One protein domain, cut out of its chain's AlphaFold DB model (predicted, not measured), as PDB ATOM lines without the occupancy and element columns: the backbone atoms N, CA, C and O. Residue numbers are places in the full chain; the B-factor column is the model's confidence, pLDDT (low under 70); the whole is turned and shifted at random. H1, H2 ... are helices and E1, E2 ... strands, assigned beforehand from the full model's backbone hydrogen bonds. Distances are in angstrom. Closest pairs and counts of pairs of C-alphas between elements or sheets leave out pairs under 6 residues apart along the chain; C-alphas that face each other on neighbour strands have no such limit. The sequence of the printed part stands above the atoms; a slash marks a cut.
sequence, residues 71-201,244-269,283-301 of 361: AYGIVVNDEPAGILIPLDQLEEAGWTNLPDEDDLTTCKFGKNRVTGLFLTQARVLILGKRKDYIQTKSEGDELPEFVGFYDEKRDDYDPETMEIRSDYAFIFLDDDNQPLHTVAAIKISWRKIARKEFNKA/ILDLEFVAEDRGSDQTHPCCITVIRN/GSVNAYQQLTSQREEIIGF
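Overview. This is residues 71 to 201, 244 to 269 and 283 to 301 of the 361 residues of an uncharacterized protein of Chroococcidiopsis sp. TS-821 (UniProt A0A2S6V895). A strongly twisted sheet curls round helix H2, which packs between the long strand E8 and E11 of the hairpin E10 and E11, while E5 bridges E8 and E10. The hairpins E3 and E4 and E6 and E7 extend the sheet at two separate places; H1 packs near E4 on the opposite face from H2, and H3 meets E5 with one end while residues 283 to 289 stick out. The 176 printed residues have three named helices and eleven named strands, in the order E1 E2 H1 E3 E4 E5 E6 E7 E8 E9 H2 E10 E11 H3, in a mixed class of helices and strands. The strands form one branched sheet, antiparallel but for the parallel pair E1 and E9. The whole is compact, with a radius of gyration of the C-alphas of 16.8 A and spans of 48 by 40 by 32 A.

Along the chain. E1, residues 72 to 76, begins at C-alpha 72 (-46.135, 34.918, 44.487). E2 is residues 82 to 86, H1 87 to 92, E3 104 to 109 and E4 112 to 119, which bends by 68 degrees at residue 116. E5, residues 121 to 129, is 20.2 A long and bends by 69 degrees at residue 125. E6 is residues 133 to 136, E7 146 to 149, and E8 162 to 173, 33.8 A long. E9 is residues 186 to 191, H2 192 to 201, E10 245 to 252, 20.7 A long, and E11 262 to 267. H3, residues 285 to 297, is 18.8 A long and ends at C-alpha 297 (-52.396, 49.298, 47.589).

Arrangement. E8 has three neighbours: E5 and E6 on one side, E9 on the other. Within hydrogen-bond range are N 171 and O 125 to E5, 2.9 A, N 163 and O 135 to E6, 2.8 A, and N 168 and O 188 in the hairpin with E9, 2.9 A. E1 is parallel to E9, with N 73 and O 187 at 2.9 A, and forms a hairpin with E2, with N 74 and O 84 at 2.8 A. E2 pairs with E4 at N 85 and O 117, 2.9 A. The edge strand E3 forms a hairpin with E4, with N 107 and O 114 at 2.9 A, and the edge strand E7 forms a hairpin with E6, with N 134 and O 148 at 2.8 A. E5 pairs with E10 at N 247 and O 122, 2.8 A, and E10 with the edge strand E11 at N 248 and O 266, 2.8 A. The closest C-alphas of H2 and E11 are those of Ala 194 and Cys 263, 5.3 A; of H1 and E4, Leu 87 and Gly 116, 4.6 A; of H3 and E5, Leu 127 and Arg 295, 5.9 A. H1 and H3 are on the same face of the sheet. Every O i to N i+4 pair is within hydrogen-bond range in H1, H2 and H3.

Size, cuts and confidence. The two C-alphas farthest apart, of Asp 257 and Val 285, are 50.4 A apart. Residues 202 to 243 and 270 to 282 are not printed; the gaps between C-alphas are 13.7 A and 17.8 A. The links H1 to E3, E7 to E8 and E8 to E9 are long. Mean pLDDT of the printed part is 85.3; residues 139 to 143, 254 to 260, 283 to 285, 287 and 299 to 301 are under 70.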
ATOM      1  N   ALA A  71     -49.734  37.255  46.650       88.81
ATOM      2  CA  ALA A  71     -49.517  36.010  45.940       88.81
ATOM      3  C   ALA A  71     -48.185  36.061  45.177       88.81
ATOM      4  O   ALA A  71     -47.797  37.120  44.665       88.81
ATOM      5  N   TYR A  72     -47.463  34.945  45.097       90.88
ATOM      6  CA  TYR A  72     -46.135  34.918  44.487       90.88
ATOM      7  C   TYR A  72     -46.012  33.948  43.312       90.88
ATOM      8  O   TYR A  72     -46.745  32.973  43.179       90.88
ATOM      9  N   GLY A  73     -45.026  34.215  42.456       91.88
ATOM     10  CA  GLY A  73     -44.598  33.317  41.389       91.88
ATOM     11  C   GLY A  73     -43.086  33.102  41.396       91.88
ATOM     12  O   GLY A  73     -42.311  33.911  41.913       91.88
ATOM     13  N   ILE A  74     -42.665  31.981  40.824       91.69
ATOM     14  CA  ILE A  74     -41.300  31.466  40.870       91.69
ATOM     15  C   ILE A  74     -40.699  31.509  39.467       91.69
ATOM     16  O   ILE A  74     -41.258  30.955  38.524       91.69
ATOM     17  N   VAL A  75     -39.524  32.124  39.325       91.50
ATOM     18  CA  VAL A  75     -38.762  32.091  38.068       91.50
ATOM     19  C   VAL A  75     -38.056  30.742  37.929       91.50
ATOM     20  O   VAL A  75     -37.246  30.361  38.780       91.50
ATOM     21  N   VAL A  76     -38.337  30.036  36.836       90.44
ATOM     22  CA  VAL A  76     -37.767  28.725  36.507       90.44
ATOM     23  C   VAL A  76     -36.628  28.894  35.505       90.44
ATOM     24  O   VAL A  76     -36.823  29.422  34.411       90.44
ATOM     25  N   ASN A  77     -35.438  28.433  35.895       87.44
ATOM     26  CA  ASN A  77     -34.233  28.377  35.061       87.44
ATOM     27  C   ASN A  77     -34.036  26.937  34.561       87.44
ATOM     28  O   ASN A  77     -33.147  26.237  35.038       87.44
ATOM     29  N   ASP A  78     -34.924  26.475  33.692       82.50
ATOM     30  CA  ASP A  78     -34.873  25.141  33.084       82.50
ATOM     31  C   ASP A  78     -35.330  25.244  31.622       82.50
ATOM     32  O   ASP A  78     -35.697  26.334  31.191       82.50
ATOM     33  N   GLU A  79     -35.299  24.157  30.853       84.06
ATOM     34  CA  GLU A  79     -35.838  24.105  29.490       84.06
ATOM     35  C   GLU A  79     -37.185  23.351  29.478       84.06
ATOM     36  O   GLU A  79     -37.205  22.128  29.636       84.06
ATOM     37  N   PRO A  80     -38.332  24.034  29.276       87.00
ATOM     38  CA  PRO A  80     -38.509  25.463  28.976       87.00
ATOM     39  C   PRO A  80     -38.374  26.395  30.197       87.00
ATOM     40  O   PRO A  80     -38.717  26.022  31.319       87.00
ATOM     41  N   ALA A  81     -37.935  27.639  29.958       91.62
ATOM     42  CA  ALA A  81     -37.815  28.674  30.989       91.62
ATOM     43  C   ALA A  81     -39.117  29.469  31.112       91.62
ATOM     44  O   ALA A  81     -39.849  29.636  30.135       91.62
ATOM     45  N   GLY A  82     -39.414  29.983  32.305       93.88
ATOM     46  CA  GLY A  82     -40.680  30.680  32.521       93.88
ATOM     47  C   GLY A  82     -40.936  31.116  33.952       93.88
ATOM     48  O   GLY A  82     -40.059  31.049  34.817       93.88
ATOM     49  N   ILE A  83     -42.164  31.566  34.185       95.19
ATOM     50  CA  ILE A  83     -42.704  31.866  35.511       95.19
ATOM     51  C   ILE A  83     -43.701  30.767  35.873       95.19
ATOM     52  O   ILE A  83     -44.654  30.531  35.138       95.19
ATOM     53  N   LEU A  84     -43.494  30.118  37.015       95.12
ATOM     54  CA  LEU A  84     -44.456  29.204  37.619       95.12
ATOM     55  C   LEU A  84     -45.233  29.943  38.709       95.12
ATOM     56  O   LEU A  84     -44.630  30.402  39.676       95.12
ATOM     57  N   ILE A  85     -46.554  30.021  38.589       94.62
ATOM     58  CA  ILE A  85     -47.429  30.501  39.663       94.62
ATOM     59  C   ILE A  85     -48.026  29.265  40.349       94.62
ATOM     60  O   ILE A  85     -48.782  28.538  39.697       94.62
ATOM     61  N   PRO A  86     -47.663  28.971  41.611       93.75
ATOM     62  CA  PRO A  86     -48.186  27.815  42.339       93.75
ATOM     63  C   PRO A  86     -49.718  27.816  42.426       93.75
ATOM     64  O   PRO A  86     -50.340  28.875  42.417       93.75
ATOM     65  N   LEU A  87     -50.332  26.633  42.507       92.44
ATOM     66  CA  LEU A  87     -51.794  26.506  42.490       92.44
ATOM     67  C   LEU A  87     -52.483  27.240  43.653       92.44
ATOM     68  O   LEU A  87     -53.459  27.949  43.435       92.44
ATOM     69  N   ASP A  88     -51.943  27.121  44.864       90.81
ATOM     70  CA  ASP A  88     -52.407  27.849  46.050       90.81
ATOM     71  C   ASP A  88     -52.330  29.371  45.849       90.81
ATOM     72  O   ASP A  88     -53.241  30.104  46.222       90.81
ATOM     73  N   GLN A  89     -51.281  29.833  45.169       92.31
ATOM     74  CA  GLN A  89     -51.066  31.246  44.863       92.31
ATOM     75  C   GLN A  89     -51.978  31.756  43.737       92.31
ATOM     76  O   GLN A  89     -52.337  32.931  43.729       92.31
ATOM     77  N   LEU A  90     -52.396  30.898  42.797       90.81
ATOM     78  CA  LEU A  90     -53.424  31.236  41.800       90.81
ATOM     79  C   LEU A  90     -54.788  31.455  42.460       90.81
ATOM     80  O   LEU A  90     -55.501  32.396  42.106       90.81
ATOM     81  N   GLU A  91     -55.148  30.587  43.409       89.31
ATOM     82  CA  GLU A  91     -56.381  30.719  44.187       89.31
ATOM     83  C   GLU A  91     -56.352  31.990  45.040       89.31
ATOM     84  O   GLU A  91     -57.306  32.768  45.014       89.31
ATOM     85  N   GLU A  92     -55.236  32.241  45.730       88.88
ATOM     86  CA  GLU A  92     -55.026  33.438  46.547       88.88
ATOM     87  C   GLU A  92     -55.071  34.725  45.714       88.88
ATOM     88  O   GLU A  92     -55.728  35.688  46.103       88.88
ATOM     89  N   ALA A  93     -54.461  34.728  44.523       87.31
ATOM     90  CA  ALA A  93     -54.527  35.853  43.591       87.31
ATOM     91  C   ALA A  93     -55.937  36.081  43.011       87.31
ATOM     92  O   ALA A  93     -56.186  37.110  42.373       87.31
ATOM     93  N   GLY A  94     -56.860  35.132  43.193       87.81
ATOM     94  CA  GLY A  94     -58.187  35.169  42.595       87.81
ATOM     95  C   GLY A  94     -58.116  35.128  41.071       87.81
ATOM     96  O   GLY A  94     -58.708  35.973  40.396       87.81
ATOM     97  N   TRP A  95     -57.346  34.183  40.528       92.00
ATOM     98  CA  TRP A  95     -57.223  33.989  39.086       92.00
ATOM     99  C   TRP A  95     -58.601  33.734  38.454       92.00
ATOM    100  O   TRP A  95     -59.354  32.866  38.893       92.00
ATOM    101  N   THR A  96     -58.947  34.507  37.426       87.44
ATOM    102  CA  THR A  96     -60.318  34.615  36.896       87.44
ATOM    103  C   THR A  96     -60.822  33.290  36.328       87.44
ATOM    104  O   THR A  96     -61.976  32.926  36.539       87.44
ATOM    105  N   ASN A  97     -59.947  32.562  35.631       86.25
ATOM    106  CA  ASN A  97     -60.222  31.235  35.090       86.25
ATOM    107  C   ASN A  97     -59.095  30.296  35.511       86.25
ATOM    108  O   ASN A  97     -58.033  30.296  34.888       86.25
ATOM    109  N   LEU A  98     -59.308  29.542  36.590       87.44
ATOM    110  CA  LEU A  98     -58.331  28.553  37.035       87.44
ATOM    111  C   LEU A  98     -58.089  27.523  35.915       87.44
ATOM    112  O   LEU A  98     -59.064  27.031  35.341       87.44
ATOM    113  N   PRO A  99     -56.822  27.229  35.583       87.19
ATOM    114  CA  PRO A  99     -56.483  26.220  34.583       87.19
ATOM    115  C   PRO A  99     -56.913  24.821  35.043       87.19
ATOM    116  O   PRO A  99     -56.931  24.533  36.244       87.19
ATOM    117  N   ASP A 100     -57.234  23.951  34.085       88.25
ATOM    118  CA  ASP A 100     -57.538  22.547  34.361       88.25
ATOM    119  C   ASP A 100     -56.268  21.799  34.817       88.25
ATOM    120  O   ASP A 100     -55.145  22.221  34.540       88.25
ATOM    121  N   GLU A 101     -56.426  20.656  35.498       84.19
ATOM    122  CA  GLU A 101     -55.282  19.866  35.998       84.19
ATOM    123  C   GLU A 101     -54.296  19.464  34.887       84.19
ATOM    124  O   GLU A 101     -53.094  19.369  35.140       84.19
ATOM    125  N   ASP A 102     -54.792  19.268  33.662       85.44
ATOM    126  CA  ASP A 102     -53.992  18.904  32.488       85.44
ATOM    127  C   ASP A 102     -53.089  20.052  31.990       85.44
ATOM    128  O   ASP A 102     -52.080  19.795  31.328       85.44
ATOM    129  N   ASP A 103     -53.419  21.303  32.329       87.69
ATOM    130  CA  ASP A 103     -52.661  22.502  31.948       87.69
ATOM    131  C   ASP A 103     -51.625  22.908  33.016       87.69
ATOM    132  O   ASP A 103     -50.805  23.809  32.807       87.69
ATOM    133  N   LEU A 104     -51.637  22.245  34.178       92.06
ATOM    134  CA  LEU A 104     -50.688  22.498  35.257       92.06
ATOM    135  C   LEU A 104     -49.354  21.797  35.001       92.06
ATOM    136  O   LEU A 104     -49.273  20.654  34.556       92.06
ATOM    137  N   THR A 105     -48.268  22.471  35.367       92.19
ATOM    138  CA  THR A 105     -46.911  21.931  35.260       92.19
ATOM    139  C   THR A 105     -46.309  21.750  36.645       92.19
ATOM    140  O   THR A 105     -46.430  22.616  37.511       92.19
ATOM    141  N   THR A 106     -45.625  20.623  36.858       91.62
ATOM    142  CA  THR A 106     -44.857  20.369  38.082       91.62
ATOM    143  C   THR A 106     -43.375  20.623  37.842       91.62
ATOM    144  O   THR A 106     -42.715  19.858  37.137       91.62
ATOM    145  N   CYS A 107     -42.824  21.641  38.499       87.31
ATOM    146  CA  CYS A 107     -41.388  21.914  38.502       87.31
ATOM    147  C   CYS A 107     -40.744  21.397  39.796       87.31
ATOM    148  O   CYS A 107     -41.347  21.408  40.875       87.31
ATOM    149  N   LYS A 108     -39.495  20.934  39.697       84.19
ATOM    150  CA  LYS A 108     -38.718  20.455  40.843       84.19
ATOM    151  C   LYS A 108     -37.766  21.551  41.322       84.19
ATOM    152  O   LYS A 108     -36.885  21.972  40.583       84.19
ATOM    153  N   PHE A 109     -37.895  21.943  42.585       81.25
ATOM    154  CA  PHE A 109     -37.020  22.908  43.246       81.25
ATOM    155  C   PHE A 109     -36.314  22.218  44.415       81.25
ATOM    156  O   PHE A 109     -36.878  22.040  45.494       81.25
ATOM    157  N   GLY A 110     -35.081  21.760  44.188       77.12
ATOM    158  CA  GLY A 110     -34.351  20.961  45.176       77.12
ATOM    159  C   GLY A 110     -35.079  19.649  45.486       77.12
ATOM    160  O   GLY A 110     -35.276  18.816  44.596       77.12
ATOM    161  N   LYS A 111     -35.480  19.451  46.747       74.31
ATOM    162  CA  LYS A 111     -36.279  18.287  47.178       74.31
ATOM    163  C   LYS A 111     -37.783  18.473  46.942       74.31
ATOM    164  O   LYS A 111     -38.503  17.479  46.849       74.31
ATOM    165  N   ASN A 112     -38.241  19.713  46.791       80.25
ATOM    166  CA  ASN A 112     -39.655  20.049  46.696       80.25
ATOM    167  C   ASN A 112     -40.144  19.977  45.247       80.25
ATOM    168  O   ASN A 112     -39.407  20.242  44.295       80.25
ATOM    169  N   ARG A 113     -41.412  19.606  45.082       88.12
ATOM    170  CA  ARG A 113     -42.127  19.658  43.804       88.12
ATOM    171  C   ARG A 113     -43.266  20.643  43.959       88.12
ATOM    172  O   ARG A 113     -44.045  20.511  44.897       88.12
ATOM    173  N   VAL A 114     -43.340  21.603  43.053       91.06
ATOM    174  CA  VAL A 114     -44.380  22.630  43.062       91.06
ATOM    175  C   VAL A 114     -45.145  22.510  41.759       91.06
ATOM    176  O   VAL A 114     -44.541  22.489  40.687       91.06
ATOM    177  N   THR A 115     -46.463  22.388  41.871       93.38
ATOM    178  CA  THR A 115     -47.381  22.315  40.734       93.38
ATOM    179  C   THR A 115     -48.118  23.637  40.610       93.38
ATOM    180  O   THR A 115     -48.571  24.190  41.614       93.38
ATOM    181  N   GLY A 116     -48.233  24.147  39.390       94.25
ATOM    182  CA  GLY A 116     -48.865  25.434  39.143       94.25
ATOM    183  C   GLY A 116     -48.988  25.766  37.662       94.25
ATOM    184  O   GLY A 116     -48.638  24.961  36.797       94.25
ATOM    185  N   LEU A 117     -49.481  26.970  37.382       94.50
ATOM    186  CA  LEU A 117     -49.563  27.511  36.031       94.50
ATOM    187  C   LEU A 117     -48.169  27.935  35.578       94.50
ATOM    188  O   LEU A 117     -47.533  28.775  36.218       94.50
ATOM    189  N   PHE A 118     -47.702  27.366  34.473       95.38
ATOM    190  CA  PHE A 118     -46.385  27.661  33.929       95.38
ATOM    191  C   PHE A 118     -46.480  28.526  32.673       95.38
ATOM    192  O   PHE A 118     -47.092  28.149  31.678       95.38
ATOM    193  N   LEU A 119     -45.850  29.699  32.726       94.44
ATOM    194  CA  LEU A 119     -45.911  30.728  31.698       94.44
ATOM    195  C   LEU A 119     -44.530  30.916  31.064       94.44
ATOM    196  O   LEU A 119     -43.632  31.509  31.666       94.44
ATOM    197  N   THR A 120     -44.367  30.451  29.825       94.88
ATOM    198  CA  THR A 120     -43.193  30.758  28.983       94.88
ATOM    199  C   THR A 120     -43.337  32.099  28.268       94.88
ATOM    200  O   THR A 120     -42.353  32.707  27.851       94.88
ATOM    201  N   GLN A 121     -44.569  32.588  28.144       95.56
ATOM    202  CA  GLN A 121     -44.911  33.891  27.598       95.56
ATOM    203  C   GLN A 121     -45.935  34.545  28.519       95.56
ATOM    204  O   GLN A 121     -46.824  33.872  29.038       95.56
ATOM    205  N   ALA A 122     -45.801  35.848  28.738       95.06
ATOM    206  CA  ALA A 122     -46.710  36.590  29.598       95.06
ATOM    207  C   ALA A 122     -46.866  38.025  29.105       95.06
ATOM    208  O   ALA A 122     -45.876  38.693  28.798       95.06
ATOM    209  N   ARG A 123     -48.108  38.506  29.081       94.31
ATOM    210  CA  ARG A 123     -48.422  39.923  28.930       94.31
ATOM    211  C   ARG A 123     -48.637  40.520  30.312       94.31
ATOM    212  O   ARG A 123     -49.481  40.028  31.059       94.31
ATOM    213  N   VAL A 124     -47.861  41.538  30.679       94.50
ATOM    214  CA  VAL A 124     -47.858  42.052  32.056       94.50
ATOM    215  C   VAL A 124     -47.797  43.574  32.150       94.50
ATOM    216  O   VAL A 124     -47.230  44.242  31.285       94.50
ATOM    217  N   LEU A 125     -48.317  44.114  33.252       92.31
ATOM    218  CA  LEU A 125     -47.987  45.445  33.766       92.31
ATOM    219  C   LEU A 125     -47.063  45.290  34.974       92.31
ATOM    220  O   LEU A 125     -47.287  44.435  35.831       92.31
ATOM    221  N   ILE A 126     -46.038  46.135  35.065       92.12
ATOM    222  CA  ILE A 126     -45.112  46.144  36.205       92.12
ATOM    223  C   ILE A 126     -45.450  47.340  37.086       92.12
ATOM    224  O   ILE A 126     -45.052  48.467  36.789       92.12
ATOM    225  N   LEU A 127     -46.165  47.096  38.182       89.06
ATOM    226  CA  LEU A 127     -46.638  48.159  39.071       89.06
ATOM    227  C   LEU A 127     -45.522  48.787  39.893       89.06
ATOM    228  O   LEU A 127     -45.584  49.970  40.220       89.06
ATOM    229  N   GLY A 128     -44.502  48.009  40.230       86.81
ATOM    230  CA  GLY A 128     -43.447  48.455  41.117       86.81
ATOM    231  C   GLY A 128     -42.291  47.476  41.176       86.81
ATOM    232  O   GLY A 128     -42.402  46.315  40.774       86.81
ATOM    233  N   LYS A 129     -41.175  47.982  41.686       88.06
ATOM    234  CA  LYS A 129     -39.975  47.218  41.991       88.06
ATOM    235  C   LYS A 129     -39.596  47.511  43.439       88.06
ATOM    236  O   LYS A 129     -39.482  48.681  43.801       88.06
ATOM    237  N   ARG A 130     -39.363  46.469  44.232       85.81
ATOM    238  CA  ARG A 130     -38.761  46.606  45.560       85.81
ATOM    239  C   ARG A 130     -37.266  46.906  45.423       85.81
ATOM    240  O   ARG A 130     -36.629  46.458  44.465       85.81
ATOM    241  N   LYS A 131     -36.684  47.641  46.375       85.19
ATOM    242  CA  LYS A 131     -35.220  47.794  46.443       85.19
ATOM    243  C   LYS A 131     -34.551  46.419  46.449       85.19
ATOM    244  O   LYS A 131     -35.074  45.479  47.048       85.19
ATOM    245  N   ASP A 132     -33.413  46.316  45.769       88.88
ATOM    246  CA  ASP A 132     -32.650  45.071  45.753       88.88
ATOM    247  C   ASP A 132     -32.226  44.745  47.188       88.88
ATOM    248  O   ASP A 132     -31.756  45.619  47.919       88.88
ATOM    249  N   TYR A 133     -32.419  43.498  47.599       88.69
ATOM    250  CA  TYR A 133     -32.110  43.049  48.951       88.69
ATOM    251  C   TYR A 133     -31.278  41.780  48.937       88.69
ATOM    252  O   TYR A 133     -31.244  41.040  47.951       88.69
ATOM    253  N   ILE A 134     -30.595  41.567  50.050       88.38
ATOM    254  CA  ILE A 134     -29.736  40.428  50.309       88.38
ATOM    255  C   ILE A 134     -30.504  39.457  51.202       88.38
ATOM    256  O   ILE A 134     -31.147  39.858  52.177       88.38
ATOM    257  N   GLN A 135     -30.434  38.182  50.851       88.75
ATOM    258  CA  GLN A 135     -30.985  37.086  51.627       88.75
ATOM    259  C   GLN A 135     -29.919  36.002  51.799       88.75
ATOM    260  O   GLN A 135     -29.099  35.812  50.895       88.75
ATOM    261  N   THR A 136     -29.920  35.281  52.918       87.44
ATOM    262  CA  THR A 136     -29.070  34.092  53.062       87.44
ATOM    263  C   THR A 136     -29.503  33.019  52.063       87.44
ATOM    264  O   THR A 136     -30.680  32.910  51.697       87.44
ATOM    265  N   LYS A 137     -28.551  32.236  51.552       85.12
ATOM    266  CA  LYS A 137     -28.884  31.064  50.742       85.12
ATOM    267  C   LYS A 137     -29.512  30.015  51.653       85.12
ATOM    268  O   LYS A 137     -29.005  29.744  52.731       85.12
ATOM    269  N   SER A 138     -30.601  29.404  51.201       74.06
ATOM    270  CA  SER A 138     -31.206  28.279  51.914       74.06
ATOM    271  C   SER A 138     -30.273  27.065  51.839       74.06
ATOM    272  O   SER A 138     -30.144  26.464  50.764       74.06
ATOM    273  N   GLU A 139     -29.636  26.704  52.949       61.78
ATOM    274  CA  GLU A 139     -28.933  25.432  53.105       61.78
ATOM    275  C   GLU A 139     -29.844  24.429  53.823       61.78
ATOM    276  O   GLU A 139     -30.320  24.656  54.931       61.78
ATOM    277  N   GLY A 140     -30.141  23.302  53.170       64.12
ATOM    278  CA  GLY A 140     -31.015  22.279  53.750       64.12
ATOM    279  C   GLY A 140     -32.482  22.715  53.855       64.12
ATOM    280  O   GLY A 140     -33.091  23.056  52.840       64.12
ATOM    281  N   ASP A 141     -33.042  22.618  55.063       58.47
ATOM    282  CA  ASP A 141     -34.453  22.914  55.366       58.47
ATOM    283  C   ASP A 141     -34.636  24.302  56.021       58.47
ATOM    284  O   ASP A 141     -35.758  24.683  56.357       58.47
ATOM    285  N   GLU A 142     -33.555  25.073  56.193       67.56
ATOM    286  CA  GLU A 142     -33.616  26.418  56.767       67.56
ATOM    287  C   GLU A 142     -34.191  27.430  55.771       67.56
ATOM    288  O   GLU A 142     -33.856  27.459  54.577       67.56
ATOM    289  N   LEU A 143     -35.093  28.272  56.278       69.44
ATOM    290  CA  LEU A 143     -35.692  29.332  55.487       69.44
ATOM    291  C   LEU A 143     -34.663  30.443  55.262       69.44
ATOM    292  O   LEU A 143     -34.002  30.870  56.206       69.44
ATOM    293  N   PRO A 144     -34.550  30.948  54.028       78.25
ATOM    294  CA  PRO A 144     -33.607  32.008  53.726       78.25
ATOM    295  C   PRO A 144     -34.008  33.290  54.479       78.25
ATOM    296  O   PRO A 144     -35.168  33.711  54.448       78.25
ATOM    297  N   GLU A 145     -33.054  33.929  55.149       83.00
ATOM    298  CA  GLU A 145     -33.270  35.067  56.047       83.00
ATOM    299  C   GLU A 145     -32.920  36.386  55.354       83.00
ATOM    300  O   GLU A 145     -31.929  36.485  54.628       83.00
ATOM    301  N   PHE A 146     -33.749  37.412  55.554       85.06
ATOM    302  CA  PHE A 146     -33.482  38.754  55.041       85.06
ATOM    303  C   PHE A 146     -32.320  39.394  55.806       85.06
ATOM    304  O   PHE A 146     -32.417  39.613  57.008       85.06
ATOM    305  N   VAL A 147     -31.254  39.752  55.093       85.31
ATOM    306  CA  VAL A 147     -30.055  40.367  55.685       85.31
ATOM    307  C   VAL A 147     -30.160  41.893  55.685       85.31
ATOM    308  O   VAL A 147     -29.812  42.556  56.659       85.31
ATOM    309  N   GLY A 148     -30.639  42.476  54.585       85.00
ATOM    310  CA  GLY A 148     -30.702  43.928  54.416       85.00
ATOM    311  C   GLY A 148     -30.847  44.349  52.959       85.00
ATOM    312  O   GLY A 148     -30.857  43.516  52.051       85.00
ATOM    313  N   PHE A 149     -30.953  45.654  52.712       88.81
ATOM    314  CA  PHE A 149     -30.945  46.180  51.347       88.81
ATOM    315  C   PHE A 149     -29.532  46.181  50.778       88.81
ATOM    316  O   PHE A 149     -28.574  46.529  51.463       88.81
ATOM    317  N   TYR A 150     -29.405  45.807  49.506       87.69
ATOM    318  CA  TYR A 150     -28.109  45.667  48.850       87.69
ATOM    319  C   TYR A 150     -27.324  46.981  48.834       87.69
ATOM    320  O   TYR A 150     -26.125  46.965  49.073       87.69
ATOM    321  N   ASP A 151     -27.994  48.116  48.627       87.31
ATOM    322  CA  ASP A 151     -27.337  49.429  48.603       87.31
ATOM    323  C   ASP A 151     -26.753  49.830  49.972       87.31
ATOM    324  O   ASP A 151     -25.800  50.601  50.030       87.31
ATOM    325  N   GLU A 152     -27.301  49.300  51.069       88.88
ATOM    326  CA  GLU A 152     -26.883  49.600  52.449       88.88
ATOM    327  C   GLU A 152     -25.856  48.591  52.979       88.88
ATOM    328  O   GLU A 152     -25.028  48.925  53.822       88.88
ATOM    329  N   LYS A 153     -25.927  47.347  52.497       87.88
ATOM    330  CA  LYS A 153     -25.149  46.193  52.969       87.88
ATOM    331  C   LYS A 153     -24.198  45.634  51.911       87.88
ATOM    332  O   LYS A 153     -23.803  44.476  51.984       87.88
ATOM    333  N   ARG A 154     -23.834  46.446  50.915       87.56
ATOM    334  CA  ARG A 154     -22.969  46.030  49.803       87.56
ATOM    335  C   ARG A 154     -21.605  45.534  50.276       87.56
ATOM    336  O   ARG A 154     -21.110  44.561  49.722       87.56
ATOM    337  N   ASP A 155     -21.025  46.196  51.272       88.56
ATOM    338  CA  ASP A 155     -19.683  45.875  51.773       88.56
ATOM    339  C   ASP A 155     -19.669  44.578  52.603       88.56
ATOM    340  O   ASP A 155     -18.661  43.881  52.637       88.56
ATOM    341  N   ASP A 156     -20.813  44.219  53.196       87.12
ATOM    342  CA  ASP A 156     -21.015  42.989  53.975       87.12
ATOM    343  C   ASP A 156     -21.484  41.807  53.091       87.12
ATOM    344  O   ASP A 156     -21.812  40.735  53.602       87.12
ATOM    345  N   TYR A 157     -21.595  41.999  51.770       89.50
ATOM    346  CA  TYR A 157     -22.141  40.990  50.865       89.50
ATOM    347  C   TYR A 157     -21.118  39.895  50.560       89.50
ATOM    348  O   TYR A 157     -20.150  40.112  49.829       89.50
ATOM    349  N   ASP A 158     -21.420  38.687  51.023       88.81
ATOM    350  CA  ASP A 158     -20.677  37.487  50.664       88.81
ATOM    351  C   ASP A 158     -21.437  36.655  49.606       88.81
ATOM    352  O   ASP A 158     -22.512  36.113  49.888       88.81
ATOM    353  N   PRO A 159     -20.912  36.509  48.372       85.69
ATOM    354  CA  PRO A 159     -21.551  35.712  47.333       85.69
ATOM    355  C   PRO A 159     -21.579  34.205  47.624       85.69
ATOM    356  O   PRO A 159     -22.299  33.495  46.910       85.69
ATOM    357  N   GLU A 160     -20.822  33.690  48.597       86.00
ATOM    358  CA  GLU A 160     -20.831  32.273  48.977       86.00
ATOM    359  C   GLU A 160     -22.028  31.931  49.861       86.00
ATOM    360  O   GLU A 160     -22.748  30.979  49.549       86.00
ATOM    361  N   THR A 161     -22.325  32.756  50.862       85.69
ATOM    362  CA  THR A 161     -23.426  32.526  51.815       85.69
ATOM    363  C   THR A 161     -24.707  33.296  51.487       85.69
ATOM    364  O   THR A 161     -25.792  32.917  51.935       85.69
ATOM    365  N   MET A 162     -24.634  34.339  50.654       89.75
ATOM    366  CA  MET A 162     -25.760  35.239  50.385       89.75
ATOM    367  C   MET A 162     -26.165  35.282  48.906       89.75
ATOM    368  O   MET A 162     -25.409  34.950  47.989       89.75
ATOM    369  N   GLU A 163     -27.402  35.706  48.646       89.00
ATOM    370  CA  GLU A 163     -27.896  35.997  47.306       89.00
ATOM    371  C   GLU A 163     -28.665  37.317  47.241       89.00
ATOM    372  O   GLU A 163     -29.420  37.680  48.141       89.00
ATOM    373  N   ILE A 164     -28.491  38.035  46.129       90.12
ATOM    374  CA  ILE A 164     -29.205  39.288  45.873       90.12
ATOM    375  C   ILE A 164     -30.472  39.001  45.068       90.12
ATOM    376  O   ILE A 164     -30.409  38.386  43.990       90.12
ATOM    377  N   ARG A 165     -31.605  39.516  45.547       89.62
ATOM    378  CA  ARG A 165     -32.920  39.397  44.913       89.62
ATOM    379  C   ARG A 165     -33.477  40.752  44.488       89.62
ATOM    380  O   ARG A 165     -33.212  41.783  45.103       89.62
ATOM    381  N   SER A 166     -34.255  40.731  43.410       90.31
ATOM    382  CA  SER A 166     -35.109  41.846  42.996       90.31
ATOM    383  C   SER A 166     -36.543  41.349  42.917       90.31
ATOM    384  O   SER A 166     -36.818  40.435  42.137       90.31
ATOM    385  N   ASP A 167     -37.445  41.974  43.669       90.75
ATOM    386  CA  ASP A 167     -38.872  41.669  43.597       90.75
ATOM    387  C   ASP A 167     -39.583  42.695  42.715       90.75
ATOM    388  O   ASP A 167     -39.342  43.903  42.824       90.75
ATOM    389  N   TYR A 168     -40.505  42.220  41.882       92.19
ATOM    390  CA  TYR A 168     -41.418  43.072  41.127       92.19
ATOM    391  C   TYR A 168     -42.870  42.663  41.362       92.19
ATOM    392  O   TYR A 168     -43.174  41.484  41.526       92.19
ATOM    393  N   ALA A 169     -43.752  43.659  41.340       92.06
ATOM    394  CA  ALA A 169     -45.196  43.490  41.439       92.06
ATOM    395  C   ALA A 169     -45.806  43.481  40.031       92.06
ATOM    396  O   ALA A 169     -45.689  44.470  39.298       92.06
ATOM    397  N   PHE A 170     -46.401  42.356  39.644       93.25
ATOM    398  CA  PHE A 170     -46.927  42.104  38.305       93.25
ATOM    399  C   PHE A 170     -48.454  42.063  38.303       93.25
ATOM    400  O   PHE A 170     -49.058  41.457  39.183       93.25
ATOM    401  N   ILE A 171     -49.060  42.632  37.261       92.12
ATOM    402  CA  ILE A 171     -50.417  42.278  36.834       92.12
ATOM    403  C   ILE A 171     -50.301  41.497  35.537       92.12
ATOM    404  O   ILE A 171     -49.742  42.013  34.572       92.12
ATOM    405  N   PHE A 172     -50.838  40.283  35.505       93.75
ATOM    406  CA  PHE A 172     -50.948  39.485  34.292       93.75
ATOM    407  C   PHE A 172     -52.210  39.874  33.531       93.75
ATOM    408  O   PHE A 172     -53.278  40.020  34.124       93.75
ATOM    409  N   LEU A 173     -52.078  40.045  32.220       92.38
ATOM    410  CA  LEU A 173     -53.160  40.431  31.325       92.38
ATOM    411  C   LEU A 173     -53.446  39.323  30.306       92.38
ATOM    412  O   LEU A 173     -52.551  38.558  29.944       92.38
ATOM    413  N   ASP A 174     -54.679  39.287  29.816       91.12
ATOM    414  CA  ASP A 174     -55.079  38.478  28.668       91.12
ATOM    415  C   ASP A 174     -54.785  39.174  27.320       91.12
ATOM    416  O   ASP A 174     -54.186  40.255  27.243       91.12
ATOM    417  N   ASP A 175     -55.217  38.540  26.228       89.31
ATOM    418  CA  ASP A 175     -55.051  39.063  24.869       89.31
ATOM    419  C   ASP A 175     -55.825  40.373  24.619       89.31
ATOM    420  O   ASP A 175     -55.410  41.168  23.770       89.31
ATOM    421  N   ASP A 176     -56.888  40.621  25.389       86.94
ATOM    422  CA  ASP A 176     -57.747  41.811  25.359       86.94
ATOM    423  C   ASP A 176     -57.323  42.874  26.398       86.94
ATOM    424  O   ASP A 176     -58.035  43.857  26.648       86.94
ATOM    425  N   ASN A 177     -56.137  42.706  26.993       85.69
ATOM    426  CA  ASN A 177     -55.569  43.565  28.028       85.69
ATOM    427  C   ASN A 177     -56.446  43.667  29.288       85.69
ATOM    428  O   ASN A 177     -56.445  44.696  29.958       85.69
ATOM    429  N   GLN A 178     -57.214  42.635  29.624       86.50
ATOM    430  CA  GLN A 178     -57.914  42.547  30.902       86.50
ATOM    431  C   GLN A 178     -57.053  41.804  31.931       86.50
ATOM    432  O   GLN A 178     -56.378  40.836  31.575       86.50
ATOM    433  N   PRO A 179     -57.055  42.228  33.209       89.50
ATOM    434  CA  PRO A 179     -56.383  41.493  34.274       89.50
ATOM    435  C   PRO A 179     -56.880  40.049  34.384       89.50
ATOM    436  O   PRO A 179     -58.082  39.797  34.429       89.50
ATOM    437  N   LEU A 180     -55.946  39.103  34.485       91.56
ATOM    438  CA  LEU A 180     -56.239  37.678  34.657       91.56
ATOM    439  C   LEU A 180     -56.557  37.300  36.106       91.56
ATOM    440  O   LEU A 180     -57.028  36.195  36.355       91.56
ATOM    441  N   HIS A 181     -56.346  38.199  37.062       90.00
ATOM    442  CA  HIS A 181     -56.534  37.965  38.491       90.00
ATOM    443  C   HIS A 181     -57.163  39.185  39.172       90.00
ATOM    444  O   HIS A 181     -57.086  40.303  38.659       90.00
ATOM    445  N   THR A 182     -57.810  38.967  40.318       83.06
ATOM    446  CA  THR A 182     -58.550  40.015  41.039       83.06
ATOM    447  C   THR A 182     -57.714  40.730  42.094       83.06
ATOM    448  O   THR A 182     -57.968  41.904  42.364       83.06
ATOM    449  N   VAL A 183     -56.708  40.063  42.667       77.44
ATOM    450  CA  VAL A 183     -55.753  40.692  43.586       77.44
ATOM    451  C   VAL A 183     -54.850  41.661  42.824       77.44
ATOM    452  O   VAL A 183     -54.474  41.409  41.678       77.44
ATOM    453  N   ALA A 184     -54.504  42.777  43.474       73.75
ATOM    454  CA  ALA A 184     -53.853  43.932  42.861       73.75
ATOM    455  C   ALA A 184     -52.535  43.615  42.141       73.75
ATOM    456  O   ALA A 184     -52.271  44.211  41.101       73.75
ATOM    457  N   ALA A 185     -51.712  42.695  42.657       88.31
ATOM    458  CA  ALA A 185     -50.507  42.235  41.972       88.31
ATOM    459  C   ALA A 185     -49.955  40.926  42.547       88.31
ATOM    460  O   ALA A 185     -50.152  40.606  43.718       88.31
ATOM    461  N   ILE A 186     -49.190  40.220  41.718       91.19
ATOM    462  CA  ILE A 186     -48.429  39.022  42.067       91.19
ATOM    463  C   ILE A 186     -46.949  39.394  42.169       91.19
ATOM    464  O   ILE A 186     -46.388  40.033  41.276       91.19
ATOM    465  N   LYS A 187     -46.297  38.997  43.260       92.12
ATOM    466  CA  LYS A 187     -44.869  39.215  43.496       92.12
ATOM    467  C   LYS A 187     -44.045  38.159  42.772       92.12
ATOM    468  O   LYS A 187     -44.166  36.967  43.043       92.12
ATOM    469  N   ILE A 188     -43.129  38.593  41.921       93.06
ATOM    470  CA  ILE A 188     -42.152  37.711  41.284       93.06
ATOM    471  C   ILE A 188     -40.755  38.115  41.757       93.06
ATOM    472  O   ILE A 188     -40.418  39.301  41.776       93.06
ATOM    473  N   SER A 189     -39.943  37.135  42.153       90.31
ATOM    474  CA  SER A 189     -38.581  37.356  42.653       90.31
ATOM    475  C   SER A 189     -37.547  36.828  41.662       90.31
ATOM    476  O   SER A 189     -37.518  35.637  41.346       90.31
ATOM    477  N   TRP A 190     -36.646  37.700  41.208       90.94
ATOM    478  CA  TRP A 190     -35.519  37.326  40.354       90.94
ATOM    479  C   TRP A 190     -34.224  37.260  41.153       90.94
ATOM    480  O   TRP A 190     -33.947  38.113  41.995       90.94
ATOM    481  N   ARG A 191     -33.371  36.296  40.799       88.69
ATOM    482  CA  ARG A 191     -32.041  36.091  41.392       88.69
ATOM    483  C   ARG A 191     -30.963  35.880  40.329       88.69
ATOM    484  O   ARG A 191     -31.265  35.555  39.179       88.69
ATOM    485  N   LYS A 192     -29.696  36.034  40.728       86.12
ATOM    486  CA  LYS A 192     -28.499  35.715  39.921       86.12
ATOM    487  C   LYS A 192     -28.543  36.314  38.499       86.12
ATOM    488  O   LYS A 192     -28.747  37.518  38.349       86.12
ATOM    489  N   ILE A 193     -28.307  35.502  37.464       85.44
ATOM    490  CA  ILE A 193     -28.226  35.936  36.060       85.44
ATOM    491  C   ILE A 193     -29.597  36.338  35.523       85.44
ATOM    492  O   ILE A 193     -29.699  37.399  34.914       85.44
ATOM    493  N   ALA A 194     -30.657  35.588  35.849       88.00
ATOM    494  CA  ALA A 194     -32.025  35.937  35.458       88.00
ATOM    495  C   ALA A 194     -32.402  37.355  35.926       88.00
ATOM    496  O   ALA A 194     -32.999  38.121  35.176       88.00
ATOM    497  N   ARG A 195     -31.967  37.760  37.131       91.38
ATOM    498  CA  ARG A 195     -32.109  39.142  37.627       91.38
ATOM    499  C   ARG A 195     -31.384  40.158  36.748       91.38
ATOM    500  O   ARG A 195     -31.962  41.186  36.399       91.38
ATOM    501  N   LYS A 196     -30.112  39.905  36.414       89.25
ATOM    502  CA  LYS A 196     -29.307  40.816  35.582       89.25
ATOM    503  C   LYS A 196     -29.948  41.001  34.203       89.25
ATOM    504  O   LYS A 196     -30.109  42.137  33.758       89.25
ATOM    505  N   GLU A 197     -30.360  39.905  33.578       90.88
ATOM    506  CA  GLU A 197     -30.959  39.899  32.242       90.88
ATOM    507  C   GLU A 197     -32.346  40.548  32.231       90.88
ATOM    508  O   GLU A 197     -32.601  41.431  31.408       90.88
ATOM    509  N   PHE A 198     -33.200  40.231  33.207       93.06
ATOM    510  CA  PHE A 198     -34.496  40.890  33.358       93.06
ATOM    511  C   PHE A 198     -34.340  42.406  33.557       93.06
ATOM    512  O   PHE A 198     -34.925  43.201  32.819       93.06
ATOM    513  N   ASN A 199     -33.467  42.838  34.476       92.12
ATOM    514  CA  ASN A 199     -33.210  44.262  34.725       92.12
ATOM    515  C   ASN A 199     -32.699  44.984  33.466       92.12
ATOM    516  O   ASN A 199     -33.097  46.120  33.191       92.12
ATOM    517  N   LYS A 200     -31.832  44.336  32.679       92.69
ATOM    518  CA  LYS A 200     -31.328  44.870  31.407       92.69
ATOM    519  C   LYS A 200     -32.449  45.018  30.375       92.69
ATOM    520  O   LYS A 200     -32.548  46.076  29.743       92.69
ATOM    521  N   ALA A 201     -33.308  44.008  30.234       93.56
ATOM    522  CA  ALA A 201     -34.449  44.033  29.325       93.56
ATOM    523  C   ALA A 201     -35.428  45.167  29.677       93.56
ATOM    524  O   ALA A 201     -35.751  45.992  28.816       93.56
ATOM    525  N   ILE A 244     -47.771  47.999  28.749       92.12
ATOM    526  CA  ILE A 244     -47.907  46.564  28.590       92.12
ATOM    527  C   ILE A 244     -46.568  46.006  28.116       92.12
ATOM    528  O   ILE A 244     -45.977  46.494  27.149       92.12
ATOM    529  N   LEU A 245     -46.087  44.971  28.797       93.75
ATOM    530  CA  LEU A 245     -44.904  44.224  28.405       93.75
ATOM    531  C   LEU A 245     -45.310  42.834  27.940       93.75
ATOM    532  O   LEU A 245     -45.800  42.037  28.731       93.75
ATOM    533  N   ASP A 246     -45.018  42.540  26.677       94.25
ATOM    534  CA  ASP A 246     -45.097  41.184  26.140       94.25
ATOM    535  C   ASP A 246     -43.744  40.499  26.313       94.25
ATOM    536  O   ASP A 246     -42.782  40.779  25.586       94.25
ATOM    537  N   LEU A 247     -43.681  39.634  27.319       95.25
ATOM    538  CA  LEU A 247     -42.498  38.903  27.737       95.25
ATOM    539  C   LEU A 247     -42.507  37.489  27.161       95.25
ATOM    540  O   LEU A 247     -43.537  36.821  27.097       95.25
ATOM    541  N   GLU A 248     -41.324  37.031  26.784       95.75
ATOM    542  CA  GLU A 248     -41.013  35.650  26.452       95.75
ATOM    543  C   GLU A 248     -39.790  35.224  27.255       95.75
ATOM    544  O   GLU A 248     -38.816  35.973  27.369       95.75
ATOM    545  N   PHE A 249     -39.858  34.034  27.835       94.56
ATOM    546  CA  PHE A 249     -38.807  33.459  28.653       94.56
ATOM    547  C   PHE A 249     -38.133  32.332  27.875       94.56
ATOM    548  O   PHE A 249     -38.787  31.395  27.423       94.56
ATOM    549  N   VAL A 250     -36.819  32.443  27.700       92.94
ATOM    550  CA  VAL A 250     -36.014  31.494  26.923       92.94
ATOM    551  C   VAL A 250     -34.899  30.951  27.802       92.94
ATOM    552  O   VAL A 250     -34.261  31.706  28.534       92.94
ATOM    553  N   ALA A 251     -34.675  29.641  27.739       90.44
ATOM    554  CA  ALA A 251     -33.522  28.998  28.351       90.44
ATOM    555  C   ALA A 251     -32.298  29.190  27.446       90.44
ATOM    556  O   ALA A 251     -32.299  28.723  26.309       90.44
ATOM    557  N   GLU A 252     -31.262  29.877  27.931       87.31
ATOM    558  CA  GLU A 252     -29.970  29.964  27.236       87.31
ATOM    559  C   GLU A 252     -28.814  29.655  28.192       87.31
ATOM    560  O   GLU A 252     -28.789  30.126  29.334       87.31
ATOM    561  N   ASP A 253     -27.814  28.929  27.693       79.75
ATOM    562  CA  ASP A 253     -26.535  28.732  28.374       79.75
ATOM    563  C   ASP A 253     -25.660  29.976  28.163       79.75
ATOM    564  O   ASP A 253     -25.175  30.254  27.062       79.75
ATOM    565  N   ARG A 254     -25.478  30.779  29.214       66.12
ATOM    566  CA  ARG A 254     -24.713  32.035  29.164       66.12
ATOM    567  C   ARG A 254     -23.478  31.952  30.055       66.12
ATOM    568  O   ARG A 254     -23.551  32.208  31.252       66.12
ATOM    569  N   GLY A 255     -22.335  31.677  29.431       55.28
ATOM    570  CA  GLY A 255     -21.009  31.624  30.057       55.28
ATOM    571  C   GLY A 255     -20.311  30.297  29.763       55.28
ATOM    572  O   GLY A 255     -20.974  29.269  29.687       55.28
ATOM    573  N   SER A 256     -18.985  30.312  29.586       50.66
ATOM    574  CA  SER A 256     -18.192  29.097  29.312       50.66
ATOM    575  C   SER A 256     -18.253  28.063  30.441       50.66
ATOM    576  O   SER A 256     -18.022  26.883  30.190       50.66
ATOM    577  N   ASP A 257     -18.609  28.502  31.652       57.97
ATOM    578  CA  ASP A 257     -18.478  27.726  32.889       57.97
ATOM    579  C   ASP A 257     -19.840  27.382  33.529       57.97
ATOM    580  O   ASP A 257     -19.908  26.988  34.694       57.97
ATOM    581  N   GLN A 258     -20.953  27.558  32.807       60.00
ATOM    582  CA  GLN A 258     -22.286  27.232  33.325       60.00
ATOM    583  C   GLN A 258     -22.701  25.804  32.974       60.00
ATOM    584  O   GLN A 258     -22.676  25.400  31.818       60.00
ATOM    585  N   THR A 259     -23.136  25.053  33.985       62.78
ATOM    586  CA  THR A 259     -23.650  23.682  33.842       62.78
ATOM    587  C   THR A 259     -25.162  23.608  33.616       62.78
ATOM    588  O   THR A 259     -25.673  22.525  33.335       62.78
ATOM    589  N   HIS A 260     -25.884  24.726  33.758       69.44
ATOM    590  CA  HIS A 260     -27.343  24.783  33.665       69.44
ATOM    591  C   HIS A 260     -27.815  26.044  32.929       69.44
ATOM    592  O   HIS A 260     -27.220  27.109  33.140       69.44
ATOM    593  N   PRO A 261     -28.908  25.953  32.149       80.00
ATOM    594  CA  PRO A 261     -29.457  27.089  31.424       80.00
ATOM    595  C   PRO A 261     -30.007  28.149  32.378       80.00
ATOM    596  O   PRO A 261     -30.467  27.860  33.487       80.00
ATOM    597  N   CYS A 262     -29.998  29.402  31.934       83.38
ATOM    598  CA  CYS A 262     -30.584  30.515  32.672       83.38
ATOM    599  C   CYS A 262     -31.827  31.065  31.961       83.38
ATOM    600  O   CYS A 262     -31.911  31.059  30.734       83.38
ATOM    601  N   CYS A 263     -32.803  31.541  32.740       88.75
ATOM    602  CA  CYS A 263     -33.992  32.192  32.198       88.75
ATOM    603  C   CYS A 263     -33.637  33.593  31.684       88.75
ATOM    604  O   CYS A 263     -33.311  34.497  32.462       88.75
ATOM    605  N   ILE A 264     -33.721  33.767  30.368       90.75
ATOM    606  CA  ILE A 264     -33.551  35.035  29.668       90.75
ATOM    607  C   ILE A 264     -34.920  35.620  29.357       90.75
ATOM    608  O   ILE A 264     -35.798  34.941  28.831       90.75
ATOM    609  N   THR A 265     -35.093  36.910  29.637       92.75
ATOM    610  CA  THR A 265     -36.314  37.636  29.279       92.75
ATOM    611  C   THR A 265     -36.137  38.374  27.959       92.75
ATOM    612  O   THR A 265     -35.334  39.301  27.841       92.75
ATOM    613  N   VAL A 266     -36.949  38.000  26.977       93.12
ATOM    614  CA  VAL A 266     -37.052  38.643  25.672       93.12
ATOM    615  C   VAL A 266     -38.349  39.440  25.621       93.12
ATOM    616  O   VAL A 266     -39.423  38.938  25.931       93.12
ATOM    617  N   ILE A 267     -38.260  40.707  25.220       92.56
ATOM    618  CA  ILE A 267     -39.441  41.556  25.037       92.56
ATOM    619  C   ILE A 267     -39.856  41.477  23.574       92.56
ATOM    620  O   ILE A 267     -39.129  41.949  22.692       92.56
ATOM    621  N   ARG A 268     -41.017  40.868  23.326       91.31
ATOM    622  CA  ARG A 268     -41.520  40.577  21.977       91.31
ATOM    623  C   ARG A 268     -41.926  41.852  21.246       91.31
ATOM    624  O   ARG A 268     -41.542  42.061  20.096       91.31
ATOM    625  N   ASN A 269     -42.626  42.744  21.946       87.62
ATOM    626  CA  ASN A 269     -43.164  43.970  21.369       87.62
ATOM    627  C   ASN A 269     -42.304  45.184  21.722       87.62
ATOM    628  O   ASN A 269     -42.338  45.719  22.830       87.62
ATOM    629  N   GLY A 283     -55.859  53.662  27.181       54.72
ATOM    630  CA  GLY A 283     -56.975  54.040  26.312       54.72
ATOM    631  C   GLY A 283     -57.959  55.020  26.976       54.72
ATOM    632  O   GLY A 283     -58.685  55.728  26.280       54.72
ATOM    633  N   SER A 284     -58.007  55.089  28.319       60.38
ATOM    634  CA  SER A 284     -58.982  55.909  29.063       60.38
ATOM    635  C   SER A 284     -58.480  56.397  30.433       60.38
ATOM    636  O   SER A 284     -57.634  55.763  31.062       60.38
ATOM    637  N   VAL A 285     -59.044  57.508  30.930       69.81
ATOM    638  CA  VAL A 285     -58.754  58.078  32.268       69.81
ATOM    639  C   VAL A 285     -59.093  57.097  33.401       69.81
ATOM    640  O   VAL A 285     -58.423  57.091  34.430       69.81
ATOM    641  N   ASN A 286     -60.087  56.229  33.200       71.56
ATOM    642  CA  ASN A 286     -60.516  55.253  34.204       71.56
ATOM    643  C   ASN A 286     -59.458  54.171  34.442       71.56
ATOM    644  O   ASN A 286     -59.180  53.836  35.590       71.56
ATOM    645  N   ALA A 287     -58.823  53.683  33.371       69.88
ATOM    646  CA  ALA A 287     -57.738  52.706  33.470       69.88
ATOM    647  C   ALA A 287     -56.559  53.257  34.290       69.88
ATOM    648  O   ALA A 287     -55.920  52.521  35.036       69.88
ATOM    649  N   TYR A 288     -56.314  54.572  34.220       75.19
ATOM    650  CA  TYR A 288     -55.301  55.217  35.052       75.19
ATOM    651  C   TYR A 288     -55.611  55.231  36.519       75.19
ATOM    652  O   TYR A 288     -54.742  54.918  37.326       75.19
ATOM    653  N   GLN A 289     -56.829  55.623  36.856       76.19
ATOM    654  CA  GLN A 289     -57.238  55.708  38.244       76.19
ATOM    655  C   GLN A 289     -57.194  54.322  38.879       76.19
ATOM    656  O   GLN A 289     -56.607  54.181  39.940       76.19
ATOM    657  N   GLN A 290     -57.687  53.297  38.177       77.81
ATOM    658  CA  GLN A 290     -57.620  51.909  38.639       77.81
ATOM    659  C   GLN A 290     -56.180  51.443  38.880       77.81
ATOM    660  O   GLN A 290     -55.874  50.964  39.967       77.81
ATOM    661  N   LEU A 291     -55.284  51.643  37.909       80.19
ATOM    662  CA  LEU A 291     -53.882  51.242  38.046       80.19
ATOM    663  C   LEU A 291     -53.161  52.021  39.155       80.19
ATOM    664  O   LEU A 291     -52.325  51.473  39.866       80.19
ATOM    665  N   THR A 292     -53.482  53.306  39.305       78.38
ATOM    666  CA  THR A 292     -52.916  54.150  40.362       78.38
ATOM    667  C   THR A 292     -53.392  53.679  41.731       78.38
ATOM    668  O   THR A 292     -52.560  53.520  42.614       78.38
ATOM    669  N   SER A 293     -54.679  53.360  41.890       79.81
ATOM    670  CA  SER A 293     -55.215  52.785  43.130       79.81
ATOM    671  C   SER A 293     -54.567  51.439  43.463       79.81
ATOM    672  O   SER A 293     -54.114  51.249  44.584       79.81
ATOM    673  N   GLN A 294     -54.404  50.544  42.484       79.38
ATOM    674  CA  GLN A 294     -53.678  49.280  42.688       79.38
ATOM    675  C   GLN A 294     -52.208  49.507  43.065       79.38
ATOM    676  O   GLN A 294     -51.635  48.764  43.857       79.38
ATOM    677  N   ARG A 295     -51.579  50.557  42.523       77.94
ATOM    678  CA  ARG A 295     -50.220  50.948  42.905       77.94
ATOM    679  C   ARG A 295     -50.160  51.505  44.332       77.94
ATOM    680  O   ARG A 295     -49.161  51.308  45.018       77.94
ATOM    681  N   GLU A 296     -51.199  52.207  44.771       75.19
ATOM    682  CA  GLU A 296     -51.315  52.705  46.143       75.19
ATOM    683  C   GLU A 296     -51.498  51.554  47.145       75.19
ATOM    684  O   GLU A 296     -50.886  51.553  48.210       75.19
ATOM    685  N   GLU A 297     -52.239  50.511  46.771       74.50
ATOM    686  CA  GLU A 297     -52.396  49.298  47.589       74.50
ATOM    687  C   GLU A 297     -51.066  48.560  47.823       74.50
ATOM    688  O   GLU A 297     -50.887  47.917  48.855       74.50
ATOM    689  N   ILE A 298     -50.087  48.712  46.922       73.75
ATOM    690  CA  ILE A 298     -48.741  48.137  47.074       73.75
ATOM    691  C   ILE A 298     -47.716  49.116  47.680       73.75
ATOM    692  O   ILE A 298     -46.518  48.860  47.582       73.75
ATOM    693  N   ILE A 299     -48.115  50.235  48.304       56.88
ATOM    694  CA  ILE A 299     -47.170  51.235  48.860       56.88
ATOM    695  C   ILE A 299     -46.154  50.616  49.849       56.88
ATOM    696  O   ILE A 299     -44.986  51.004  49.836       56.88
ATOM    697  N   GLY A 300     -46.518  49.562  50.591       56.91
ATOM    698  CA  GLY A 300     -45.598  48.800  51.461       56.91
ATOM    699  C   GLY A 300     -44.628  47.844  50.740       56.91
ATOM    700  O   GLY A 300     -43.706  47.310  51.347       56.91
ATOM    701  N   PHE A 301     -44.809  47.623  49.437       66.94
ATOM    702  CA  PHE A 301     -43.866  46.892  48.584       66.94
ATOM    703  C   PHE A 301     -42.729  47.798  48.074       66.94
ATOM    704  O   PHE A 301     -41.638  47.316  47.761       66.94
TER     705      PHE A 301